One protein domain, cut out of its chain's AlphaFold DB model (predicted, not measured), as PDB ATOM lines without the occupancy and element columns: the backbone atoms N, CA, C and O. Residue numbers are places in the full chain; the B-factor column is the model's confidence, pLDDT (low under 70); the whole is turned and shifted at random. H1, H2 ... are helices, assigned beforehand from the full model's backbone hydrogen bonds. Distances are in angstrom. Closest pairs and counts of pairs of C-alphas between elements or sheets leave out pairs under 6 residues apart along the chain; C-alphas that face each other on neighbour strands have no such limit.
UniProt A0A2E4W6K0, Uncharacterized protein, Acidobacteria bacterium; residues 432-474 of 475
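This is residues 432 to 474 of the 475 residues of an uncharacterized protein of Acidobacteria bacterium (UniProt A0A2E4W6K0). Two helices cross at a steep slant, H1 and H2, nearest to each other around residues 441 to 445 and 467 to 471. The looped link, residues 453 to 460, joins them, and residues 432 to 438 fold back so that Pro 432 lies beside H1. The printed part has 43 residues, with two named helices in the order H1, H2 and no named strand; the class is all helix. The whole is compact, with a radius of gyration of the C-alphas of 9.3 A and spans of 23 by 21 by 16 A.

H1, the longest helix, is residues 439 to 452, 20.1 A from C-alpha 439 at (229.225, 260.700, 255.850) to C-alpha 452. H2 is residues 461 to 472, 16.6 A long, ending with C-alpha 472 at (235.103, 261.372, 270.717).

H1 and H2 only just touch, with 3 pairs of C-alphas within 8 A, H1 with residues 441 to 445 alone and H2 with 467 to 471 alone. Their closest C-alphas, those of Trp 445 and Ala 467, are 7.5 A apart. They run opposite ways at a steep tilt of 58 degrees. In both helices every O i to N i+4 pair is within hydrogen-bond range.

The C-alphas farthest apart, those of Lys 440 and Asp 459, are 23.5 A apart. The printed part has no cut, and the link from H1 to H2 is short. No printed residue is under pLDDT 70.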
ATOM      1  N   PRO A 432     237.178 254.867 259.165       86.31
ATOM      2  CA  PRO A 432     235.824 255.422 259.291       86.31
ATOM      3  C   PRO A 432     234.701 254.381 259.279       86.31
ATOM      4  O   PRO A 432     233.684 254.561 259.935       86.31
ATOM      5  N   ALA A 433     234.881 253.289 258.533       81.94
ATOM      6  CA  ALA A 433     233.918 252.194 258.488       81.94
ATOM      7  C   ALA A 433     234.017 251.302 259.736       81.94
ATOM      8  O   ALA A 433     232.991 250.838 260.219       81.94
ATOM      9  N   LEU A 434     235.229 251.097 260.269       84.19
ATOM     10  CA  LEU A 434     235.466 250.375 261.523       84.19
ATOM     11  C   LEU A 434     234.831 251.096 262.722       84.19
ATOM     12  O   LEU A 434     234.293 250.448 263.612       84.19
ATOM     13  N   LEU A 435     234.881 252.430 262.730       85.06
ATOM     14  CA  LEU A 435     234.366 253.271 263.815       85.06
ATOM     15  C   LEU A 435     232.921 253.750 263.597       85.06
ATOM     16  O   LEU A 435     232.436 254.579 264.361       85.06
ATOM     17  N   GLY A 436     232.231 253.258 262.562       85.56
ATOM     18  CA  GLY A 436     230.826 253.595 262.305       85.56
ATOM     19  C   GLY A 436     230.571 255.076 261.995       85.56
ATOM     20  O   GLY A 436     229.474 255.570 262.242       85.56
ATOM     21  N   MET A 437     231.564 255.795 261.463       87.12
ATOM     22  CA  MET A 437     231.441 257.221 261.158       87.12
ATOM     23  C   MET A 437     230.390 257.473 260.072       87.12
ATOM     24  O   MET A 437     230.381 256.822 259.021       87.12
ATOM     25  N   ASN A 438     229.548 258.488 260.277       88.19
ATOM     26  CA  ASN A 438     228.620 258.960 259.253       88.19
ATOM     27  C   ASN A 438     229.355 259.710 258.118       88.19
ATOM     28  O   ASN A 438     230.557 259.978 258.182       88.19
ATOM     29  N   LYS A 439     228.634 260.069 257.047       84.19
ATOM     30  CA  LYS A 439     229.225 260.700 255.850       84.19
ATOM     31  C   LYS A 439     229.965 262.012 256.163       84.19
ATOM     32  O   LYS A 439     231.027 262.247 255.588       84.19
ATOM     33  N   LYS A 440     229.433 262.833 257.077       88.38
ATOM     34  CA  LYS A 440     230.029 264.115 257.489       88.38
ATOM     35  C   LYS A 440     231.296 263.884 258.314       88.38
ATOM     36  O   LYS A 440     232.346 264.426 257.990       88.38
ATOM     37  N   GLN A 441     231.225 262.996 259.306       88.62
ATOM     38  CA  GLN A 441     232.368 262.603 260.137       88.62
ATOM     39  C   GLN A 441     233.495 261.999 259.300       88.62
ATOM     40  O   GLN A 441     234.654 262.349 259.476       88.62
ATOM     41  N   ARG A 442     233.164 261.150 258.325       88.94
ATOM     42  CA  ARG A 442     234.154 260.546 257.430       88.94
ATOM     43  C   ARG A 442     234.895 261.585 256.584       88.94
ATOM     44  O   ARG A 442     236.105 261.466 256.413       88.94
ATOM     45  N   ALA A 443     234.184 262.575 256.045       86.69
ATOM     46  CA  ALA A 443     234.803 263.652 255.273       86.69
ATOM     47  C   ALA A 443     235.736 264.500 256.154       86.69
ATOM     48  O   ALA A 443     236.885 264.736 255.782       86.69
ATOM     49  N   ASN A 444     235.269 264.863 257.351       89.88
ATOM     50  CA  ASN A 444     236.050 265.632 258.316       89.88
ATOM     51  C   ASN A 444     237.282 264.857 258.813       89.88
ATOM     52  O   ASN A 444     238.352 265.445 258.934       89.88
ATOM     53  N   TRP A 445     237.170 263.540 259.018       90.12
ATOM     54  CA  TRP A 445     238.296 262.682 259.391       90.12
ATOM     55  C   TRP A 445     239.389 262.688 258.323       90.12
ATOM     56  O   TRP A 445     240.549 262.925 258.635       90.12
ATOM     57  N   TYR A 446     239.045 262.486 257.046       90.31
ATOM     58  CA  TYR A 446     240.058 262.509 255.984       90.31
ATOM     59  C   TYR A 446     240.731 263.878 255.843       90.31
ATOM     60  O   TYR A 446     241.927 263.942 255.561       90.31
ATOM     61  N   TYR A 447     239.984 264.965 256.054       88.88
ATOM     62  CA  TYR A 447     240.556 266.307 256.105       88.88
ATOM     63  C   TYR A 447     241.514 266.467 257.293       88.88
ATOM     64  O   TYR A 447     242.622 266.977 257.129       88.88
ATOM     65  N   HIS A 448     241.124 265.974 258.470       87.12
ATOM     66  CA  HIS A 448     241.935 266.002 259.684       87.12
ATOM     67  C   HIS A 448     243.238 265.203 259.535       87.12
ATOM     68  O   HIS A 448     244.315 265.724 259.804       87.12
ATOM     69  N   VAL A 449     243.163 263.975 259.009       89.69
ATOM     70  CA  VAL A 449     244.330 263.135 258.689       89.69
ATOM     71  C   VAL A 449     245.284 263.866 257.747       89.69
ATOM     72  O   VAL A 449     246.482 263.922 258.009       89.69
ATOM     73  N   ARG A 450     244.759 264.476 256.675       86.19
ATOM     74  CA  ARG A 450     245.574 265.197 255.686       86.19
ATOM     75  C   ARG A 450     246.244 266.439 256.276       86.19
ATOM     76  O   ARG A 450     247.383 266.723 255.933       86.19
ATOM     77  N   THR A 451     245.550 267.176 257.140       86.00
ATOM     78  CA  THR A 451     246.068 268.418 257.743       86.00
ATOM     79  C   THR A 451     247.039 268.169 258.892       86.00
ATOM     80  O   THR A 451     247.952 268.963 259.089       86.00
ATOM     81  N   LYS A 452     246.871 267.077 259.645       83.62
ATOM     82  CA  LYS A 452     247.752 266.709 260.764       83.62
ATOM     83  C   LYS A 452     248.870 265.736 260.379       83.62
ATOM     84  O   LYS A 452     249.731 265.469 261.209       83.62
ATOM     85  N   GLY A 453     248.863 265.222 259.148       77.75
ATOM     86  CA  GLY A 453     249.861 264.265 258.662       77.75
ATOM     87  C   GLY A 453     249.778 262.897 259.344       77.75
ATOM     88  O   GLY A 453     250.785 262.205 259.445       77.75
ATOM     89  N   TYR A 454     248.604 262.515 259.851       82.50
ATOM     90  CA  TYR A 454     248.425 261.214 260.495       82.50
ATOM     91  C   TYR A 454     248.394 260.075 259.475       82.50
ATOM     92  O   TYR A 454     248.011 260.259 258.315       82.50
ATOM     93  N   GLY A 455     248.762 258.877 259.930       79.12
ATOM     94  CA  GLY A 455     248.457 257.653 259.209       79.12
ATOM     95  C   GLY A 455     246.945 257.398 259.176       79.12
ATOM     96  O   GLY A 455     246.148 258.019 259.885       79.12
ATOM     97  N   ASN A 456     246.522 256.504 258.287       83.50
ATOM     98  CA  ASN A 456     245.122 256.096 258.171       83.50
ATOM     99  C   ASN A 456     245.010 254.621 257.773       83.50
ATOM    100  O   ASN A 456     244.192 254.249 256.923       83.50
ATOM    101  N   SER A 457     245.879 253.800 258.361       81.25
ATOM    102  CA  SER A 457     245.913 252.357 258.174       81.25
ATOM    103  C   SER A 457     245.058 251.650 259.223       81.25
ATOM    104  O   SER A 457     245.138 251.935 260.413       81.25
ATOM    105  N   ILE A 458     244.251 250.679 258.796       80.81
ATOM    106  CA  ILE A 458     243.518 249.805 259.728       80.81
ATOM    107  C   ILE A 458     244.428 248.794 260.435       80.81
ATOM    108  O   ILE A 458     243.987 248.154 261.384       80.81
ATOM    109  N   ASP A 459     245.659 248.641 259.956       77.94
ATOM    110  CA  ASP A 459     246.629 247.686 260.486       77.94
ATOM    111  C   ASP A 459     247.575 248.347 261.503       77.94
ATOM    112  O   ASP A 459     248.353 247.653 262.152       77.94
ATOM    113  N   ASP A 460     247.488 249.675 261.682       82.19
ATOM    114  CA  ASP A 460     248.235 250.414 262.700       82.19
ATOM    115  C   ASP A 460     247.321 250.768 263.896       82.19
ATOM    116  O   ASP A 460     246.408 251.598 263.775       82.19
ATOM    117  N   PRO A 461     247.549 250.178 265.085       85.12
ATOM    118  CA  PRO A 461     246.800 250.503 266.295       85.12
ATOM    119  C   PRO A 461     246.838 251.991 266.673       85.12
ATOM    120  O   PRO A 461     245.875 252.487 267.266       85.12
ATOM    121  N   LYS A 462     247.911 252.720 266.326       86.56
ATOM    122  CA  LYS A 462     248.037 254.159 266.604       86.56
ATOM    123  C   LYS A 462     247.057 254.973 265.767       86.56
ATOM    124  O   LYS A 462     246.407 255.869 266.300       86.56
ATOM    125  N   ASP A 463     246.877 254.621 264.497       87.00
ATOM    126  CA  ASP A 463     245.935 255.300 263.602       87.00
ATOM    127  C   ASP A 463     244.483 255.087 264.050       87.00
ATOM    128  O   ASP A 463     243.675 256.020 264.048       87.00
ATOM    129  N   ILE A 464     244.153 253.878 264.520       86.81
ATOM    130  CA  ILE A 464     242.833 253.578 265.094       86.81
ATOM    131  C   ILE A 464     242.611 254.362 266.394       86.81
ATOM    132  O   ILE A 464     241.521 254.905 266.602       86.81
ATOM    133  N   ALA A 465     243.619 254.434 267.269       87.31
ATOM    134  CA  ALA A 465     243.540 255.187 268.519       87.31
ATOM    135  C   ALA A 465     243.347 256.692 268.263       87.31
ATOM    136  O   ALA A 465     242.458 257.305 268.859       87.31
ATOM    137  N   ASN A 466     244.098 257.260 267.314       88.56
ATOM    138  CA  ASN A 466     243.965 258.653 266.886       88.56
ATOM    139  C   ASN A 466     242.565 258.939 266.331       88.56
ATOM    140  O   ASN A 466     241.939 259.930 266.703       88.56
ATOM    141  N   ALA A 467     242.030 258.038 265.503       87.69
ATOM    142  CA  ALA A 467     240.687 258.175 264.949       87.69
ATOM    143  C   ALA A 467     239.579 258.082 266.003       87.69
ATOM    144  O   ALA A 467     238.589 258.810 265.915       87.69
ATOM    145  N   ARG A 468     239.732 257.213 267.011       89.19
ATOM    146  CA  ARG A 468     238.798 257.123 268.146       89.19
ATOM    147  C   ARG A 468     238.826 258.382 268.999       89.19
ATOM    148  O   ARG A 468     237.762 258.885 269.349       89.19
ATOM    149  N   LYS A 469     240.023 258.887 269.308       89.75
ATOM    150  CA  LYS A 469     240.199 260.123 270.075       89.75
ATOM    151  C   LYS A 469     239.536 261.296 269.357       89.75
ATOM    152  O   LYS A 469     238.657 261.930 269.929       89.75
ATOM    153  N   TRP A 470     239.861 261.481 268.078       91.81
ATOM    154  CA  TRP A 470     239.255 262.516 267.246       91.81
ATOM    155  C   TRP A 470     237.728 262.398 267.197       91.81
ATOM    156  O   TRP A 470     237.031 263.389 267.360       91.81
ATOM    157  N   LEU A 471     237.181 261.191 267.016       89.56
ATOM    158  CA  LEU A 471     235.731 260.995 266.936       89.56
ATOM    159  C   LEU A 471     235.011 261.313 268.256       89.56
ATOM    160  O   LEU A 471     233.879 261.794 268.223       89.56
ATOM    161  N   ASN A 472     235.646 261.044 269.400       87.06
ATOM    162  CA  ASN A 472     235.103 261.372 270.717       87.06
ATOM    163  C   ASN A 472     235.126 262.880 271.001       87.06
ATOM    164  O   ASN A 472     234.225 263.362 271.668       87.06
ATOM    165  N   GLU A 473     236.093 263.620 270.454       84.44
ATOM    166  CA  GLU A 473     236.162 265.090 270.537       84.44
ATOM    167  C   GLU A 473     235.127 265.797 269.631       84.44
ATOM    168  O   GLU A 473     234.992 267.015 269.677       84.44
ATOM    169  N   GLN A 474     234.424 265.051 268.769       75.12
ATOM    170  CA  GLN A 474     233.370 265.560 267.874       75.12
ATOM    171  C   GLN A 474     231.947 265.294 268.397       75.12
ATOM    172  O   GLN A 474     230.981 265.621 267.699       75.12
TER     173      GLN A 474